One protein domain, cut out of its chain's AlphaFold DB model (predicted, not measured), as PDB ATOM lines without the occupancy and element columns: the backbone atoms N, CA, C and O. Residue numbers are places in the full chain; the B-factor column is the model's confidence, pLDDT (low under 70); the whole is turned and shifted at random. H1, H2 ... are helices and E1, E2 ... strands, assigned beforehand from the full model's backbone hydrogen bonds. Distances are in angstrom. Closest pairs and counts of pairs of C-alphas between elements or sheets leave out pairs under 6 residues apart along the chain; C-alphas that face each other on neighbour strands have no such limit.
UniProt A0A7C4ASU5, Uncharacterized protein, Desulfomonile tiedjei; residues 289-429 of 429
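This is residues 289 to 429 of the 429 residues of an uncharacterized protein of Desulfomonile tiedjei (UniProt A0A7C4ASU5). A strongly twisted sheet of four strands, E4, E1, E7 and E8, stands in the middle, with helix H1 on one face and two small groups of short strands, E6-E5-E10 and E9-E11, loosely placed on the side away from H1. The hairpin E2-E3 reaches out past one end of E1, and a long tail after E11 leads back across the domain to H3, on the same side as H1. The printed part has 141 residues, with three named helices and eleven named strands in the order E1 E2 E3 H1 E4 H2 E5 E6 E7 E8 E9 E10 E11 H3; the class is mixed, helices and strands, though under half of the residues are in named elements. The four-stranded sheet, in the order E4 E1 E7 E8, is mixed. The whole is compact, with a radius of gyration of the C-alphas of 15.0 A and spans of 41 by 38 by 26 A.

Begin at Lys 289 and go on to C-alpha 295 at (144.273, 141.806, 169.175), where E1, residues 295 to 299, starts its 12.9 A. E2, residues 303 to 305, and E3, residues 309 to 312, come next, then H1, residues 315 to 325, 15.9 A long. E4, residues 332 to 336, covers 13.2 A; after it come H2, residues 346 to 349, E5, residues 351 to 354, and E6, residues 357 to 359. Find C-alpha 374 at (148.237, 140.069, 166.910); from there E7, residues 374 to 380, the longest strand, runs 19.4 A. E8, residues 383 to 386, E9, residues 389 to 391, E10, residues 399 to 401, and E11, residues 406 to 408, follow. H3, residues 421 to 428, is 11.3 A long and ends at C-alpha 428, at (130.803, 157.339, 161.538).

Start with E1, an inner strand: it is parallel to E4, where N 296 and O 332 are 2.8 A apart, and parallel to E7, where N 297 and O 375 are 2.8 A apart, both within hydrogen-bond range. E7 and E8 form an antiparallel hairpin, with N 378 and O 385 at 2.8 A. H1 is on this sheet, making two layers, a helix on one face of a sheet; its height is 7.1 A, and it lies over E4, slantwise to the strands at 48 degrees on the local plane. Their closest C-alphas, those of Asp 319 and Ala 333, are 4.5 A apart. The hairpin E2 and E3 is antiparallel, with N 305 and O 309 at 2.8 A. Look next at E5: it forms an antiparallel hairpin with E6, N 352 and O 359 at 2.8 A, and is parallel to E10, N 400 and O 351 at 2.8 A. H2 is not on either of these sheets. E8 runs on into E9 across a break of 2 residues, at 78 degrees, and E9 is antiparallel to E11, with N 390 and O 407 at 2.8 A. The closest C-alphas of E7 and E11, Ile 374 and Ala 408, are 7.3 A apart. H3 is close to H1 but not clearly touching, with the C-alphas of Leu 325 and Cys 427 closest at 6.5 A; they run opposite ways at a tilt of 36 degrees, only just steep. In H3 every O i to N i+4 pair is within hydrogen-bond range, in H1 5 of 7 are, and H2 is too short for such a pair.

The two C-alphas farthest apart, those of Gly 403 and Tyr 429, are 44.8 A apart. The printed part has no cut and ends at Tyr 429, the chain's last residue. The links E6 to E7, residues 360 to 373, and E11 to H3, residues 409 to 420, are long. The mean pLDDT of the printed part is 84.5; it is under 70 at residue 316, residues 341 to 348, residue 395 and residues 417 to 429.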
ATOM      1  N   LYS A 289     137.722 142.877 157.572       92.38
ATOM      2  CA  LYS A 289     137.199 141.834 158.465       92.38
ATOM      3  C   LYS A 289     138.346 141.138 159.174       92.38
ATOM      4  O   LYS A 289     139.360 140.810 158.563       92.38
ATOM      5  N   VAL A 290     138.148 140.876 160.457       94.62
ATOM      6  CA  VAL A 290     139.157 140.288 161.334       94.62
ATOM      7  C   VAL A 290     138.541 139.111 162.088       94.62
ATOM      8  O   VAL A 290     137.385 139.183 162.510       94.62
ATOM      9  N   SER A 291     139.297 138.022 162.226       96.38
ATOM     10  CA  SER A 291     138.860 136.817 162.937       96.38
ATOM     11  C   SER A 291     138.650 137.052 164.433       96.38
ATOM     12  O   SER A 291     139.235 137.964 165.021       96.38
ATOM     13  N   ASP A 292     137.849 136.197 165.063       96.19
ATOM     14  CA  ASP A 292     137.617 136.246 166.506       96.19
ATOM     15  C   ASP A 292     138.923 136.152 167.307       96.19
ATOM     16  O   ASP A 292     139.914 135.563 166.865       96.19
ATOM     17  N   HIS A 293     138.905 136.744 168.502       96.25
ATOM     18  CA  HIS A 293     140.035 136.789 169.438       96.25
ATOM     19  C   HIS A 293     141.300 137.480 168.904       96.25
ATOM     20  O   HIS A 293     142.378 137.305 169.467       96.25
ATOM     21  N   THR A 294     141.191 138.284 167.844       97.69
ATOM     22  CA  THR A 294     142.323 139.072 167.339       97.69
ATOM     23  C   THR A 294     142.554 140.314 168.201       97.69
ATOM     24  O   THR A 294     141.618 141.038 168.552       97.69
ATOM     25  N   THR A 295     143.822 140.594 168.494       97.56
ATOM     26  CA  THR A 295     144.273 141.806 169.175       97.56
ATOM     27  C   THR A 295     144.902 142.771 168.175       97.56
ATOM     28  O   THR A 295     145.882 142.440 167.511       97.56
ATOM     29  N   LEU A 296     144.371 143.987 168.097       97.62
ATOM     30  CA  LEU A 296     144.896 145.064 167.270       97.62
ATOM     31  C   LEU A 296     145.831 145.944 168.110       97.62
ATOM     32  O   LEU A 296     145.410 146.602 169.063       97.62
ATOM     33  N   LEU A 297     147.108 145.967 167.755       96.50
ATOM     34  CA  LEU A 297     148.117 146.815 168.373       96.50
ATOM     35  C   LEU A 297     148.330 148.055 167.511       96.50
ATOM     36  O   LEU A 297     148.713 147.950 166.350       96.50
ATOM     37  N   PHE A 298     148.103 149.234 168.082       95.44
ATOM     38  CA  PHE A 298     148.189 150.496 167.359       95.44
ATOM     39  C   PHE A 298     149.397 151.313 167.809       95.44
ATOM     40  O   PHE A 298     149.373 151.929 168.876       95.44
ATOM     41  N   LEU A 299     150.436 151.341 166.980       92.94
ATOM     42  CA  LEU A 299     151.623 152.162 167.166       92.94
ATOM     43  C   LEU A 299     151.336 153.623 166.796       92.94
ATOM     44  O   LEU A 299     150.919 153.922 165.675       92.94
ATOM     45  N   ASP A 300     151.571 154.520 167.758       89.31
ATOM     46  CA  ASP A 300     151.450 155.980 167.625       89.31
ATOM     47  C   ASP A 300     150.047 156.484 167.233       89.31
ATOM     48  O   ASP A 300     149.878 157.584 166.709       89.31
ATOM     49  N   LEU A 301     148.998 155.706 167.522       90.75
ATOM     50  CA  LEU A 301     147.617 156.142 167.281       90.75
ATOM     51  C   LEU A 301     147.201 157.287 168.212       90.75
ATOM     52  O   LEU A 301     146.438 158.164 167.805       90.75
ATOM     53  N   GLN A 302     147.700 157.301 169.456       87.25
ATOM     54  CA  GLN A 302     147.414 158.388 170.390       87.25
ATOM     55  C   GLN A 302     148.029 159.687 169.862       87.25
ATOM     56  O   GLN A 302     149.240 159.877 169.901       87.25
ATOM     57  N   SER A 303     147.173 160.590 169.394       85.38
ATOM     58  CA  SER A 303     147.578 161.763 168.623       85.38
ATOM     59  C   SER A 303     146.662 162.958 168.887       85.38
ATOM     60  O   SER A 303     145.500 162.825 169.297       85.38
ATOM     61  N   TYR A 304     147.211 164.150 168.662       84.50
ATOM     62  CA  TYR A 304     146.585 165.426 168.991       84.50
ATOM     63  C   TYR A 304     146.806 166.436 167.867       84.50
ATOM     64  O   TYR A 304     147.869 166.464 167.246       84.50
ATOM     65  N   LEU A 305     145.821 167.305 167.639       83.19
ATOM     66  CA  LEU A 305     145.988 168.482 166.794       83.19
ATOM     67  C   LEU A 305     146.556 169.616 167.658       83.19
ATOM     68  O   LEU A 305     145.820 170.383 168.292       83.19
ATOM     69  N   GLY A 306     147.888 169.643 167.757       82.19
ATOM     70  CA  GLY A 306     148.606 170.492 168.707       82.19
ATOM     71  C   GLY A 306     148.118 170.264 170.140       82.19
ATOM     72  O   GLY A 306     147.808 169.144 170.535       82.19
ATOM     73  N   ASN A 307     147.966 171.344 170.904       76.50
ATOM     74  CA  ASN A 307     147.404 171.295 172.259       76.50
ATOM     75  C   ASN A 307     145.895 171.596 172.283       76.50
ATOM     76  O   ASN A 307     145.367 171.961 173.334       76.50
ATOM     77  N   ARG A 308     145.208 171.528 171.131       76.56
ATOM     78  CA  ARG A 308     143.876 172.132 170.944       76.56
ATOM     79  C   ARG A 308     142.745 171.127 170.750       76.56
ATOM     80  O   ARG A 308     141.647 171.371 171.238       76.56
ATOM     81  N   ALA A 309     143.010 169.992 170.106       77.00
ATOM     82  CA  ALA A 309     142.013 168.940 169.929       77.00
ATOM     83  C   ALA A 309     142.628 167.539 169.992       77.00
ATOM     84  O   ALA A 309     143.782 167.317 169.627       77.00
ATOM     85  N   VAL A 310     141.830 166.581 170.457       80.56
ATOM     86  CA  VAL A 310     142.198 165.160 170.478       80.56
ATOM     87  C   VAL A 310     141.773 164.507 169.177       80.56
ATOM     88  O   VAL A 310     140.598 164.591 168.816       80.56
ATOM     89  N   ILE A 311     142.698 163.789 168.543       81.69
ATOM     90  CA  ILE A 311     142.366 162.860 167.462       81.69
ATOM     91  C   ILE A 311     141.995 161.522 168.108       81.69
ATOM     92  O   ILE A 311     140.818 161.188 168.170       81.69
ATOM     93  N   PHE A 312     142.950 160.822 168.722       80.75
ATOM     94  CA  PHE A 312     142.694 159.601 169.496       80.75
ATOM     95  C   PHE A 312     143.320 159.696 170.892       80.75
ATOM     96  O   PHE A 312     144.494 160.027 171.043       80.75
ATOM     97  N   GLN A 313     142.533 159.387 171.924       76.06
ATOM     98  CA  GLN A 313     142.970 159.316 173.322       76.06
ATOM     99  C   GLN A 313     142.055 158.364 174.097       76.06
ATOM    100  O   GLN A 313     140.871 158.261 173.793       76.06
ATOM    101  N   GLY A 314     142.592 157.752 175.153       71.25
ATOM    102  CA  GLY A 314     141.820 156.937 176.086       71.25
ATOM    103  C   GLY A 314     142.021 155.456 175.816       71.25
ATOM    104  O   GLY A 314     141.546 154.920 174.823       71.25
ATOM    105  N   VAL A 315     142.737 154.814 176.733       70.94
ATOM    106  CA  VAL A 315     143.142 153.412 176.644       70.94
ATOM    107  C   VAL A 315     141.922 152.489 176.611       70.94
ATOM    108  O   VAL A 315     141.773 151.707 175.680       70.94
ATOM    109  N   ASP A 316     140.993 152.668 177.552       66.31
ATOM    110  CA  ASP A 316     139.788 151.832 177.656       66.31
ATOM    111  C   ASP A 316     138.775 152.115 176.535       66.31
ATOM    112  O   ASP A 316     138.009 151.244 176.125       66.31
ATOM    113  N   GLY A 317     138.780 153.346 176.013       75.00
ATOM    114  CA  GLY A 317     137.897 153.754 174.922       75.00
ATOM    115  C   GLY A 317     138.246 153.081 173.595       75.00
ATOM    116  O   GLY A 317     137.340 152.795 172.817       75.00
ATOM    117  N   LEU A 318     139.530 152.800 173.347       86.38
ATOM    118  CA  LEU A 318     139.993 152.182 172.103       86.38
ATOM    119  C   LEU A 318     139.485 150.741 171.947       86.38
ATOM    120  O   LEU A 318     138.939 150.403 170.899       86.38
ATOM    121  N   ASP A 319     139.623 149.914 172.986       86.44
ATOM    122  CA  ASP A 319     139.158 148.519 172.987       86.44
ATOM    123  C   ASP A 319     137.655 148.428 172.683       86.44
ATOM    124  O   ASP A 319     137.232 147.712 171.773       86.44
ATOM    125  N   GLN A 320     136.843 149.228 173.380       83.69
ATOM    126  CA  GLN A 320     135.398 149.266 173.146       83.69
ATOM    127  C   GLN A 320     135.053 149.802 171.756       83.69
ATOM    128  O   GLN A 320     134.168 149.264 171.090       83.69
ATOM    129  N   TYR A 321     135.774 150.824 171.294       85.38
ATOM    130  CA  TYR A 321     135.578 151.382 169.962       85.38
ATOM    131  C   TYR A 321     135.813 150.337 168.867       85.38
ATOM    132  O   TYR A 321     134.965 150.176 167.990       85.38
ATOM    133  N   VAL A 322     136.907 149.574 168.938       90.56
ATOM    134  CA  VAL A 322     137.222 148.532 167.946       90.56
ATOM    135  C   VAL A 322     136.197 147.397 167.978       90.56
ATOM    136  O   VAL A 322     135.717 146.982 166.922       90.56
ATOM    137  N   LYS A 323     135.771 146.953 169.169       89.50
ATOM    138  CA  LYS A 323     134.696 145.954 169.306       89.50
ATOM    139  C   LYS A 323     133.408 146.394 168.614       89.50
ATOM    140  O   LYS A 323     132.720 145.578 168.003       89.50
ATOM    141  N   MET A 324     133.081 147.680 168.693       85.06
ATOM    142  CA  MET A 324     131.916 148.251 168.020       85.06
ATOM    143  C   MET A 324     132.124 148.399 166.516       85.06
ATOM    144  O   MET A 324     131.231 148.030 165.756       85.06
ATOM    145  N   LEU A 325     133.291 148.894 166.096       87.38
ATOM    146  CA  LEU A 325     133.635 149.118 164.692       87.38
ATOM    147  C   LEU A 325     133.501 147.829 163.870       87.38
ATOM    148  O   LEU A 325     132.898 147.835 162.801       87.38
ATOM    149  N   TYR A 326     133.995 146.717 164.413       88.31
ATOM    150  CA  TYR A 326     133.904 145.395 163.787       88.31
ATOM    151  C   TYR A 326     132.646 144.610 164.172       88.31
ATOM    152  O   TYR A 326     132.419 143.522 163.647       88.31
ATOM    153  N   ASN A 327     131.827 145.131 165.093       89.81
ATOM    154  CA  ASN A 327     130.715 144.407 165.713       89.81
ATOM    155  C   ASN A 327     131.140 143.025 166.262       89.81
ATOM    156  O   ASN A 327     130.444 142.023 166.088       89.81
ATOM    157  N   ASN A 328     132.298 142.969 166.924       90.69
ATOM    158  CA  ASN A 328     132.885 141.745 167.458       90.69
ATOM    159  C   ASN A 328     133.408 141.972 168.883       90.69
ATOM    160  O   ASN A 328     134.387 142.680 169.098       90.69
ATOM    161  N   LYS A 329     132.764 141.336 169.868       91.81
ATOM    162  CA  LYS A 329     133.105 141.481 171.295       91.81
ATOM    163  C   LYS A 329     134.394 140.766 171.703       91.81
ATOM    164  O   LYS A 329     134.886 141.028 172.798       91.81
ATOM    165  N   THR A 330     134.892 139.859 170.865       94.81
ATOM    166  CA  THR A 330     136.091 139.055 171.138       94.81
ATOM    167  C   THR A 330     137.380 139.749 170.708       94.81
ATOM    168  O   THR A 330     138.456 139.300 171.084       94.81
ATOM    169  N   LEU A 331     137.282 140.834 169.931       94.69
ATOM    170  CA  LEU A 331     138.445 141.619 169.534       94.69
ATOM    171  C   LEU A 331     138.971 142.440 170.696       94.69
ATOM    172  O   LEU A 331     138.196 142.901 171.530       94.69
ATOM    173  N   HIS A 332     140.271 142.691 170.686       94.94
ATOM    174  CA  HIS A 332     140.922 143.589 171.627       94.94
ATOM    175  C   HIS A 332     141.730 144.647 170.891       94.94
ATOM    176  O   HIS A 332     142.180 144.413 169.771       94.94
ATOM    177  N   ALA A 333     141.915 145.815 171.501       94.38
ATOM    178  CA  ALA A 333     142.744 146.861 170.914       94.38
ATOM    179  C   ALA A 333     143.556 147.619 171.958       94.38
ATOM    180  O   ALA A 333     143.003 148.126 172.934       94.38
ATOM    181  N   PHE A 334     144.864 147.730 171.719       93.69
ATOM    182  CA  PHE A 334     145.810 148.334 172.655       93.69
ATOM    183  C   PHE A 334     146.736 149.334 171.966       93.69
ATOM    184  O   PHE A 334     147.030 149.229 170.773       93.69
ATOM    185  N   PHE A 335     147.223 150.305 172.740       91.56
ATOM    186  CA  PHE A 335     148.197 151.282 172.263       91.56
ATOM    187  C   PHE A 335     149.623 150.743 172.382       91.56
ATOM    188  O   PHE A 335     150.023 150.239 173.433       91.56
ATOM    189  N   LEU A 336     150.403 150.956 171.326       92.00
ATOM    190  CA  LEU A 336     151.857 150.931 171.349       92.00
ATOM    191  C   LEU A 336     152.383 152.351 171.140       92.00
ATOM    192  O   LEU A 336     151.764 153.175 170.464       92.00
ATOM    193  N   TYR A 337     153.541 152.632 171.722       89.81
ATOM    194  CA  TYR A 337     154.171 153.944 171.653       89.81
ATOM    195  C   TYR A 337     155.545 153.826 171.026       89.81
ATOM    196  O   TYR A 337     156.284 152.879 171.315       89.81
ATOM    197  N   SER A 338     155.898 154.808 170.208       88.50
ATOM    198  CA  SER A 338     157.267 154.958 169.755       88.50
ATOM    199  C   SER A 338     158.214 155.309 170.901       88.50
ATOM    200  O   SER A 338     157.807 155.846 171.936       88.50
ATOM    201  N   ARG A 339     159.500 154.989 170.729       82.19
ATOM    202  CA  ARG A 339     160.548 155.345 171.701       82.19
ATOM    203  C   ARG A 339     160.670 156.862 171.881       82.19
ATOM    204  O   ARG A 339     160.890 157.314 173.000       82.19
ATOM    205  N   ASP A 340     160.443 157.611 170.805       75.00
ATOM    206  CA  ASP A 340     160.546 159.073 170.754       75.00
ATOM    207  C   ASP A 340     159.273 159.791 171.239       75.00
ATOM    208  O   ASP A 340     159.200 161.017 171.207       75.00
ATOM    209  N   ALA A 341     158.245 159.055 171.682       67.31
ATOM    210  CA  ALA A 341     157.012 159.637 172.202       67.31
ATOM    211  C   ALA A 341     157.247 160.283 173.584       67.31
ATOM    212  O   ALA A 341     156.891 159.715 174.624       67.31
ATOM    213  N   ASP A 342     157.830 161.486 173.573       52.12
ATOM    214  CA  ASP A 342     158.177 162.303 174.734       52.12
ATOM    215  C   ASP A 342     157.045 162.340 175.776       52.12
ATOM    216  O   ASP A 342     155.876 162.657 175.511       52.12
ATOM    217  N   GLY A 343     157.385 161.976 177.011       55.28
ATOM    218  CA  GLY A 343     156.474 162.080 178.139       55.28
ATOM    219  C   GLY A 343     157.091 161.593 179.455       55.28
ATOM    220  O   GLY A 343     157.715 160.535 179.476       55.28
ATOM    221  N   PRO A 344     156.865 162.297 180.580       42.22
ATOM    222  CA  PRO A 344     157.436 161.980 181.899       42.22
ATOM    223  C   PRO A 344     156.902 160.684 182.551       42.22
ATOM    224  O   PRO A 344     157.217 160.408 183.703       42.22
ATOM    225  N   SER A 345     156.111 159.877 181.834       53.19
ATOM    226  CA  SER A 345     155.530 158.603 182.289       53.19
ATOM    227  C   SER A 345     155.998 157.421 181.423       53.19
ATOM    228  O   SER A 345     155.188 156.582 181.016       53.19
ATOM    229  N   SER A 346     157.286 157.385 181.065       60.41
ATOM    230  CA  SER A 346     157.841 156.401 180.122       60.41
ATOM    231  C   SER A 346     157.547 154.951 180.525       60.41
ATOM    232  O   SER A 346     157.222 154.152 179.654       60.41
ATOM    233  N   SER A 347     157.531 154.645 181.828       64.81
ATOM    234  CA  SER A 347     157.251 153.300 182.352       64.81
ATOM    235  C   SER A 347     155.827 152.805 182.089       64.81
ATOM    236  O   SER A 347     155.638 151.617 181.868       64.81
ATOM    237  N   GLU A 348     154.820 153.687 182.085       69.62
ATOM    238  CA  GLU A 348     153.424 153.311 181.783       69.62
ATOM    239  C   GLU A 348     153.168 153.130 180.281       69.62
ATOM    240  O   GLU A 348     152.145 152.572 179.877       69.62
ATOM    241  N   ARG A 349     154.073 153.650 179.444       80.94
ATOM    242  CA  ARG A 349     154.012 153.552 177.980       80.94
ATOM    243  C   ARG A 349     154.879 152.420 177.429       80.94
ATOM    244  O   ARG A 349     154.734 152.088 176.257       80.94
ATOM    245  N   THR A 350     155.759 151.838 178.243       89.06
ATOM    246  CA  THR A 350     156.600 150.709 177.840       89.06
ATOM    247  C   THR A 350     155.770 149.431 177.777       89.06
ATOM    248  O   THR A 350     155.265 148.959 178.794       89.06
ATOM    249  N   ALA A 351     155.655 148.850 176.583       92.25
ATOM    250  CA  ALA A 351     155.091 147.513 176.426       92.25
ATOM    251  C   ALA A 351     156.088 146.450 176.918       92.25
ATOM    252  O   ALA A 351     157.300 146.625 176.799       92.25
ATOM    253  N   ILE A 352     155.597 145.335 177.450       94.44
ATOM    254  CA  ILE A 352     156.416 144.171 177.801       94.44
ATOM    255  C   ILE A 352     156.074 143.058 176.819       94.44
ATOM    256  O   ILE A 352     154.910 142.675 176.699       94.44
ATOM    257  N   ILE A 353     157.085 142.561 176.116       95.69
ATOM    258  CA  ILE A 353     156.943 141.521 175.099       95.69
ATOM    259  C   ILE A 353     157.684 140.281 175.588       95.69
ATOM    260  O   ILE A 353     158.901 140.323 175.798       95.69
ATOM    261  N   THR A 354     156.938 139.199 175.788       96.44
ATOM    262  CA  THR A 354     157.431 137.912 176.290       96.44
ATOM    263  C   THR A 354     156.937 136.768 175.395       96.44
ATOM    264  O   THR A 354     156.094 137.007 174.524       96.44
ATOM    265  N   PRO A 355     157.423 135.522 175.564       96.38
ATOM    266  CA  PRO A 355     156.923 134.386 174.789       96.38
ATOM    267  C   PRO A 355     155.427 134.129 175.009       96.38
ATOM    268  O   PRO A 355     154.756 133.608 174.123       96.38
ATOM    269  N   GLU A 356     154.895 134.514 176.173       94.94
ATOM    270  CA  GLU A 356     153.474 134.405 176.508       94.94
ATOM    271  C   GLU A 356     152.607 135.442 175.777       94.94
ATOM    272  O   GLU A 356     151.403 135.226 175.628       94.94
ATOM    273  N   GLY A 357     153.184 136.558 175.317       95.88
ATOM    274  CA  GLY A 357     152.452 137.577 174.576       95.88
ATOM    275  C   GLY A 357     152.927 139.013 174.793       95.88
ATOM    276  O   GLY A 357     154.012 139.286 175.309       95.88
ATOM    277  N   VAL A 358     152.074 139.957 174.396       95.62
ATOM    278  CA  VAL A 358     152.317 141.397 174.518       95.62
ATOM    279  C   VAL A 358     151.449 141.986 175.624       95.62
ATOM    280  O   VAL A 358     150.223 142.018 175.523       95.62
ATOM    281  N   SER A 359     152.089 142.506 176.668       94.38
ATOM    282  CA  SER A 359     151.443 143.355 177.671       94.38
ATOM    283  C   SER A 359     151.656 144.817 177.303       94.38
ATOM    284  O   SER A 359     152.768 145.335 177.392       94.38
ATOM    285  N   ALA A 360     150.592 145.486 176.877       91.19
ATOM    286  CA  ALA A 360     150.616 146.876 176.440       91.19
ATOM    287  C   ALA A 360     149.656 147.719 177.280       91.19
ATOM    288  O   ALA A 360     148.862 147.214 178.081       91.19
ATOM    289  N   ARG A 361     149.703 149.039 177.102       83.81
ATOM    290  CA  ARG A 361     148.801 149.928 177.827       83.81
ATOM    291  C   ARG A 361     147.349 149.608 177.445       83.81
ATOM    292  O   ARG A 361     146.964 149.765 176.288       83.81
ATOM    293  N   GLY A 362     146.565 149.172 178.433       79.62
ATOM    294  CA  GLY A 362     145.167 148.743 178.271       79.62
ATOM    295  C   GLY A 362     144.934 147.242 178.324       79.62
ATOM    296  O   GLY A 362     143.786 146.824 178.437       79.62
ATOM    297  N   SER A 363     145.992 146.429 178.315       84.50
ATOM    298  CA  SER A 363     145.854 144.971 178.352       84.50
ATOM    299  C   SER A 363     145.684 144.403 179.766       84.50
ATOM    300  O   SER A 363     145.355 143.232 179.914       84.50
ATOM    301  N   ALA A 364     145.862 145.211 180.821       81.31
ATOM    302  CA  ALA A 364     145.819 144.750 182.215       81.31
ATOM    303  C   ALA A 364     144.564 143.926 182.594       81.31
ATOM    304  O   ALA A 364     144.731 142.920 183.282       81.31
ATOM    305  N   PRO A 365     143.337 144.259 182.137       80.31
ATOM    306  CA  PRO A 365     142.148 143.452 182.435       80.31
ATOM    307  C   PRO A 365     142.123 142.074 181.755       80.31
ATOM    308  O   PRO A 365     141.339 141.219 182.156       80.31
ATOM    309  N   TYR A 366     142.936 141.872 180.715       83.88
ATOM    310  CA  TYR A 366     142.890 140.704 179.828       83.88
ATOM    311  C   TYR A 366     144.152 139.833 179.905       83.88
ATOM    312  O   TYR A 366     144.133 138.693 179.451       83.88
ATOM    313  N   GLY A 367     145.232 140.350 180.497       88.31
ATOM    314  CA  GLY A 367     146.546 139.712 180.476       88.31
ATOM    315  C   GLY A 367     147.336 140.022 179.194       88.31
ATOM    316  O   GLY A 367     146.986 140.946 178.454       88.31
ATOM    317  N   PRO A 368     148.449 139.308 178.946       93.25
ATOM    318  CA  PRO A 368     149.238 139.474 177.728       93.25
ATOM    319  C   PRO A 368     148.464 138.983 176.496       93.25
ATOM    320  O   PRO A 368     147.868 137.910 176.514       93.25
ATOM    321  N   ALA A 369     148.499 139.758 175.412       95.75
ATOM    322  CA  ALA A 369     147.915 139.375 174.130       95.75
ATOM    323  C   ALA A 369     148.760 138.275 173.456       95.75
ATOM    324  O   ALA A 369     149.939 138.532 173.189       95.75
ATOM    325  N   PRO A 370     148.203 137.090 173.146       96.81
ATOM    326  CA  PRO A 370     148.953 135.994 172.528       96.81
ATOM    327  C   PRO A 370     149.593 136.390 171.195       96.81
ATOM    328  O   PRO A 370     148.954 137.049 170.372       96.81
ATOM    329  N   LEU A 371     150.835 135.962 170.949       96.44
ATOM    330  CA  LEU A 371     151.605 136.356 169.758       96.44
ATOM    331  C   LEU A 371     150.953 135.943 168.425       96.44
ATOM    332  O   LEU A 371     151.130 136.610 167.407       96.44
ATOM    333  N   ASP A 372     150.169 134.868 168.431       96.31
ATOM    334  CA  ASP A 372     149.442 134.336 167.277       96.31
ATOM    335  C   ASP A 372     148.091 135.040 167.025       96.31
ATOM    336  O   ASP A 372     147.388 134.720 166.062       96.31
ATOM    337  N   SER A 373     147.716 136.001 167.873       96.62
ATOM    338  CA  SER A 373     146.470 136.774 167.779       96.62
ATOM    339  C   SER A 373     146.667 138.219 167.309       96.62
ATOM    340  O   SER A 373     145.696 138.964 167.219       96.62
ATOM    341  N   ILE A 374     147.900 138.648 167.046       97.31
ATOM    342  CA  ILE A 374     148.237 140.069 166.910       97.31
ATOM    343  C   ILE A 374     148.144 140.552 165.457       97.31
ATOM    344  O   ILE A 374     148.683 139.928 164.545       97.31
ATOM    345  N   LEU A 375     147.543 141.727 165.262       98.19
ATOM    346  CA  LEU A 375     147.725 142.583 164.089       98.19
ATOM    347  C   LEU A 375     148.305 143.925 164.536       98.19
ATOM    348  O   LEU A 375     147.796 144.532 165.476       98.19
ATOM    349  N   ILE A 376     149.355 144.396 163.871       97.31
ATOM    350  CA  ILE A 376     150.101 145.599 164.247       97.31
ATOM    351  C   ILE A 376     149.853 146.675 163.198       97.31
ATOM    352  O   ILE A 376     150.149 146.482 162.022       97.31
ATOM    353  N   PHE A 377     149.350 147.826 163.625       96.81
ATOM    354  CA  PHE A 377     149.094 148.974 162.766       96.81
ATOM    355  C   PHE A 377     149.944 150.156 163.199       96.81
ATOM    356  O   PHE A 377     150.055 150.437 164.392       96.81
ATOM    357  N   ARG A 378     150.500 150.888 162.235       94.75
ATOM    358  CA  ARG A 378     151.222 152.137 162.480       94.75
ATOM    359  C   ARG A 378     150.460 153.316 161.909       94.75
ATOM    360  O   ARG A 378     150.073 153.302 160.738       94.75
ATOM    361  N   CYS A 379     150.271 154.325 162.752       92.69
ATOM    362  CA  CYS A 379     149.663 155.592 162.377       92.69
ATOM    363  C   CYS A 379     150.680 156.486 161.658       92.69
ATOM    364  O   CYS A 379     151.731 156.822 162.208       92.69
ATOM    365  N   HIS A 380     150.342 156.904 160.440       90.69
ATOM    366  CA  HIS A 380     151.092 157.876 159.655       90.69
ATOM    367  C   HIS A 380     150.162 159.006 159.211       90.69
ATOM    368  O   HIS A 380     149.518 158.953 158.165       90.69
ATOM    369  N   GLY A 381     150.076 160.056 160.029       88.56
ATOM    370  CA  GLY A 381     149.215 161.205 159.751       88.56
ATOM    371  C   GLY A 381     147.731 160.833 159.785       88.56
ATOM    372  O   GLY A 381     147.132 160.803 160.857       88.56
ATOM    373  N   ARG A 382     147.137 160.600 158.610       93.88
ATOM    374  CA  ARG A 382     145.713 160.250 158.436       93.88
ATOM    375  C   ARG A 382     145.483 158.789 158.050       93.88
ATOM    376  O   ARG A 382     144.339 158.386 157.887       93.88
ATOM    377  N   GLU A 383     146.549 158.010 157.913       95.00
ATOM    378  CA  GLU A 383     146.484 156.636 157.425       95.00
ATOM    379  C   GLU A 383     147.028 155.652 158.461       95.00
ATOM    380  O   GLU A 383     147.921 155.968 159.256       95.00
ATOM    381  N   LEU A 384     146.477 154.442 158.438       95.56
ATOM    382  CA  LEU A 384     146.972 153.286 159.162       95.56
ATOM    383  C   LEU A 384     147.551 152.295 158.163       95.56
ATOM    384  O   LEU A 384     146.907 151.910 157.193       95.56
ATOM    385  N   SER A 385     148.774 151.861 158.437       96.06
ATOM    386  CA  SER A 385     149.464 150.839 157.652       96.06
ATOM    387  C   SER A 385     149.678 149.599 158.504       96.06
ATOM    388  O   SER A 385     149.966 149.712 159.698       96.06
ATOM    389  N   LEU A 386     149.511 148.417 157.910       96.81
ATOM    390  CA  LEU A 386     149.850 147.168 158.580       96.81
ATOM    391  C   LEU A 386     151.374 147.040 158.642       96.81
ATOM    392  O   LEU A 386     152.056 147.171 157.628       96.81
ATOM    393  N   VAL A 387     151.896 146.778 159.833       95.94
ATOM    394  CA  VAL A 387     153.318 146.531 160.065       95.94
ATOM    395  C   VAL A 387     153.541 145.028 160.079       95.94
ATOM    396  O   VAL A 387     152.938 144.330 160.889       95.94
ATOM    397  N   GLU A 388     154.401 144.517 159.202       95.31
ATOM    398  CA  GLU A 388     154.651 143.074 159.099       95.31
ATOM    399  C   GLU A 388     155.269 142.501 160.377       95.31
ATOM    400  O   GLU A 388     154.807 141.478 160.880       95.31
ATOM    401  N   SER A 389     156.271 143.179 160.938       94.94
ATOM    402  CA  SER A 389     156.929 142.767 162.174       94.94
ATOM    403  C   SER A 389     157.545 143.938 162.939       94.94
ATOM    404  O   SER A 389     157.792 145.010 162.391       94.94
ATOM    405  N   LEU A 390     157.748 143.715 164.237       93.69
ATOM    406  CA  LEU A 390     158.497 144.567 165.153       93.69
ATOM    407  C   LEU A 390     159.628 143.731 165.751       93.69
ATOM    408  O   LEU A 390     159.361 142.635 166.245       93.69
ATOM    409  N   SER A 391     160.851 144.242 165.747       93.00
ATOM    410  CA  SER A 391     162.046 143.596 166.301       93.00
ATOM    411  C   SER A 391     162.539 144.276 167.586       93.00
ATOM    412  O   SER A 391     162.256 145.443 167.848       93.00
ATOM    413  N   SER A 392     163.335 143.572 168.389       88.75
ATOM    414  CA  SER A 392     164.093 144.170 169.494       88.75
ATOM    415  C   SER A 392     165.150 145.169 169.026       88.75
ATOM    416  O   SER A 392     165.492 146.093 169.768       88.75
ATOM    417  N   ASP A 393     165.640 144.990 167.800       86.25
ATOM    418  CA  ASP A 393     166.641 145.863 167.176       86.25
ATOM    419  C   ASP A 393     166.006 147.119 166.570       86.25
ATOM    420  O   ASP A 393     166.679 148.124 166.323       86.25
ATOM    421  N   ASP A 394     164.686 147.089 166.387       75.44
ATOM    422  CA  ASP A 394     163.919 148.212 165.900       75.44
ATOM    423  C   ASP A 394     163.854 149.296 166.976       75.44
ATOM    424  O   ASP A 394     163.086 149.245 167.941       75.44
ATOM    425  N   ALA A 395     164.659 150.342 166.794       67.12
ATOM    426  CA  ALA A 395     164.736 151.458 167.733       67.12
ATOM    427  C   ALA A 395     163.423 152.254 167.868       67.12
ATOM    428  O   ALA A 395     163.347 153.161 168.696       67.12
ATOM    429  N   PHE A 396     162.394 151.937 167.077       82.00
ATOM    430  CA  PHE A 396     161.206 152.764 166.945       82.00
ATOM    431  C   PHE A 396     160.095 152.463 167.956       82.00
ATOM    432  O   PHE A 396     159.246 153.329 168.119       82.00
ATOM    433  N   VAL A 397     160.087 151.329 168.676       88.69
ATOM    434  CA  VAL A 397     159.043 151.014 169.683       88.69
ATOM    435  C   VAL A 397     159.575 151.128 171.113       88.69
ATOM    436  O   VAL A 397     160.660 150.643 171.445       88.69
ATOM    437  N   ASN A 398     158.784 151.735 171.999       90.44
ATOM    438  CA  ASN A 398     159.009 151.697 173.440       90.44
ATOM    439  C   ASN A 398     158.526 150.352 174.011       90.44
ATOM    440  O   ASN A 398     157.407 150.231 174.516       90.44
ATOM    441  N   ALA A 399     159.373 149.328 173.907       90.75
ATOM    442  CA  ALA A 399     159.096 147.998 174.431       90.75
ATOM    443  C   ALA A 399     160.305 147.400 175.158       90.75
ATOM    444  O   ALA A 399     161.460 147.614 174.783       90.75
ATOM    445  N   ARG A 400     160.017 146.609 176.193       92.88
ATOM    446  CA  ARG A 400     160.967 145.725 176.859       92.88
ATOM    447  C   ARG A 400     160.768 144.308 176.332       92.88
ATOM    448  O   ARG A 400     159.725 143.701 176.562       92.88
ATOM    449  N   TRP A 401     161.801 143.787 175.688       94.19
ATOM    450  CA  TRP A 401     161.830 142.453 175.100       94.19
ATOM    451  C   TRP A 401     162.429 141.451 176.090       94.19
ATOM    452  O   TRP A 401     163.500 141.694 176.650       94.19
ATOM    453  N   VAL A 402     161.735 140.340 176.340       95.75
ATOM    454  CA  VAL A 402     162.186 139.272 177.243       95.75
ATOM    455  C   VAL A 402     162.009 137.935 176.536       95.75
ATOM    456  O   VAL A 402     160.888 137.498 176.329       95.75
ATOM    457  N   GLY A 403     163.103 137.280 176.141       93.44
ATOM    458  CA  GLY A 403     163.053 135.950 175.512       93.44
ATOM    459  C   GLY A 403     162.447 135.903 174.100       93.44
ATOM    460  O   GLY A 403     162.303 134.816 173.551       93.44
ATOM    461  N   VAL A 404     162.120 137.055 173.505       94.19
ATOM    462  CA  VAL A 404     161.573 137.198 172.148       94.19
ATOM    463  C   VAL A 404     162.370 138.267 171.407       94.19
ATOM    464  O   VAL A 404     162.596 139.342 171.956       94.19
ATOM    465  N   ALA A 405     162.790 137.969 170.176       93.00
ATOM    466  CA  ALA A 405     163.545 138.901 169.332       93.00
ATOM    467  C   ALA A 405     162.648 139.719 168.391       93.00
ATOM    468  O   ALA A 405     163.027 140.809 167.986       93.00
ATOM    469  N   ALA A 406     161.465 139.207 168.039       95.25
ATOM    470  CA  ALA A 406     160.513 139.905 167.185       95.25
ATOM    471  C   ALA A 406     159.081 139.389 167.384       95.25
ATOM    472  O   ALA A 406     158.874 138.239 167.776       95.25
ATOM    473  N   ILE A 407     158.100 140.229 167.064       95.75
ATOM    474  CA  ILE A 407     156.687 139.860 166.920       95.75
ATOM    475  C   ILE A 407     156.215 140.226 165.515       95.75
ATOM    476  O   ILE A 407     156.703 141.192 164.933       95.75
ATOM    477  N   ALA A 408     155.272 139.468 164.965       96.38
ATOM    478  CA  ALA A 408     154.772 139.668 163.609       96.38
ATOM    479  C   ALA A 408     153.253 139.830 163.591       96.38
ATOM    480  O   ALA A 408     152.545 139.214 164.393       96.38
ATOM    481  N   SER A 409     152.760 140.633 162.649       97.06
ATOM    482  CA  SER A 409     151.340 140.678 162.323       97.06
ATOM    483  C   SER A 409     150.907 139.363 161.693       97.06
ATOM    484  O   SER A 409     151.432 138.939 160.664       97.06
ATOM    485  N   GLN A 410     149.891 138.742 162.275       97.56
ATOM    486  CA  GLN A 410     149.299 137.510 161.776       97.56
ATOM    487  C   GLN A 410     148.273 137.839 160.691       97.56
ATOM    488  O   GLN A 410     147.073 137.883 160.947       97.56
ATOM    489  N   THR A 411     148.736 138.093 159.465       95.25
ATOM    490  CA  THR A 411     147.879 138.480 158.323       95.25
ATOM    491  C   THR A 411     146.770 137.472 158.022       95.25
ATOM    492  O   THR A 411     145.716 137.861 157.529       95.25
ATOM    493  N   SER A 412     146.947 136.202 158.399       94.50
ATOM    494  CA  SER A 412     145.915 135.158 158.345       94.50
ATOM    495  C   SER A 412     144.665 135.473 159.180       94.50
ATOM    496  O   SER A 412     143.606 134.894 158.940       94.50
ATOM    497  N   ARG A 413     144.762 136.399 160.144       94.94
ATOM    498  CA  ARG A 413     143.633 136.909 160.936       94.94
ATOM    499  C   ARG A 413     142.751 137.878 160.147       94.94
ATOM    500  O   ARG A 413     141.619 138.118 160.567       94.94
ATOM    501  N   ILE A 414     143.236 138.434 159.033       94.56
ATOM    502  CA  ILE A 414     142.446 139.281 158.132       94.56
ATOM    503  C   ILE A 414     141.666 138.364 157.190       94.56
ATOM    504  O   ILE A 414     142.237 137.627 156.388       94.56
ATOM    505  N   ILE A 415     140.341 138.399 157.295       92.25
ATOM    506  CA  ILE A 415     139.460 137.525 156.523       92.25
ATOM    507  C   ILE A 415     139.139 138.211 155.199       92.25
ATOM    508  O   ILE A 415     138.590 139.313 155.180       92.25
ATOM    509  N   SER A 416     139.428 137.535 154.087       76.94
ATOM    510  CA  SER A 416     138.993 137.976 152.763       76.94
ATOM    511  C   SER A 416     137.466 137.982 152.710       76.94
ATOM    512  O   SER A 416     136.817 136.938 152.732       76.94
ATOM    513  N   GLY A 417     136.873 139.165 152.657       62.75
ATOM    514  CA  GLY A 417     135.445 139.321 152.448       62.75
ATOM    515  C   GLY A 417     135.159 140.705 151.906       62.75
ATOM    516  O   GLY A 417     135.871 141.650 152.239       62.75
ATOM    517  N   ASP A 418     134.110 140.816 151.094       56.38
ATOM    518  CA  ASP A 418     133.658 142.104 150.585       56.38
ATOM    519  C   ASP A 418     133.431 143.046 151.771       56.38
ATOM    520  O   ASP A 418     132.641 142.768 152.686       56.38
ATOM    521  N   CYS A 419     134.211 144.122 151.796       54.34
ATOM    522  CA  CYS A 419     134.096 145.157 152.800       54.34
ATOM    523  C   CYS A 419     132.793 145.900 152.499       54.34
ATOM    524  O   CYS A 419     132.729 146.719 151.583       54.34
ATOM    525  N   GLU A 420     131.711 145.581 153.214       55.16
ATOM    526  CA  GLU A 420     130.462 146.320 153.071       55.16
ATOM    527  C   GLU A 420     130.699 147.764 153.538       55.16
ATOM    528  O   GLU A 420     130.590 148.090 154.721       55.16
ATOM    529  N   HIS A 421     130.979 148.673 152.599       53.31
ATOM    530  CA  HIS A 421     131.099 150.119 152.840       53.31
ATOM    531  C   HIS A 421     129.893 150.712 153.605       53.31
ATOM    532  O   HIS A 421     129.987 151.792 154.196       53.31
ATOM    533  N   ALA A 422     128.757 150.008 153.636       52.22
ATOM    534  CA  ALA A 422     127.585 150.348 154.436       52.22
ATOM    535  C   ALA A 422     127.849 150.339 155.957       52.22
ATOM    536  O   ALA A 422     127.210 151.102 156.683       52.22
ATOM    537  N   GLN A 423     128.785 149.518 156.444       51.88
ATOM    538  CA  GLN A 423     129.121 149.405 157.867       51.88
ATOM    539  C   GLN A 423     129.929 150.626 158.348       51.88
ATOM    540  O   GLN A 423     129.630 151.201 159.392       51.88
ATOM    541  N   VAL A 424     130.838 151.118 157.498       50.66
ATOM    542  CA  VAL A 424     131.647 152.336 157.698       50.66
ATOM    543  C   VAL A 424     130.763 153.572 157.894       50.66
ATOM    544  O   VAL A 424     130.898 154.302 158.876       50.66
ATOM    545  N   ARG A 425     129.773 153.771 157.008       50.38
ATOM    546  CA  ARG A 425     128.835 154.907 157.101       50.38
ATOM    547  C   ARG A 425     127.920 154.837 158.322       50.38
ATOM    548  O   ARG A 425     127.485 155.879 158.790       50.38
ATOM    549  N   ARG A 426     127.614 153.642 158.833       50.41
ATOM    550  CA  ARG A 426     126.765 153.482 160.023       50.41
ATOM    551  C   ARG A 426     127.509 153.691 161.334       50.41
ATOM    552  O   ARG A 426     126.832 153.928 162.317       50.41
ATOM    553  N   CYS A 427     128.837 153.577 161.374       46.34
ATOM    554  CA  CYS A 427     129.634 153.807 162.586       46.34
ATOM    555  C   CYS A 427     130.157 155.249 162.711       46.34
ATOM    556  O   CYS A 427     130.494 155.678 163.813       46.34
ATOM    557  N   LEU A 428     130.229 155.988 161.600       45.56
ATOM    558  CA  LEU A 428     130.803 157.339 161.538       45.56
ATOM    559  C   LEU A 428     129.763 158.477 161.563       45.56
ATOM    560  O   LEU A 428     130.143 159.628 161.783       45.56
ATOM    561  N   TYR A 429     128.477 158.161 161.377       40.59
ATOM    562  CA  TYR A 429     127.332 159.081 161.426       40.59
ATOM    563  C   TYR A 429     126.261 158.538 162.376       40.59
ATOM    564  O   TYR A 429     125.593 159.362 163.043       40.59
TER     565      TYR A 429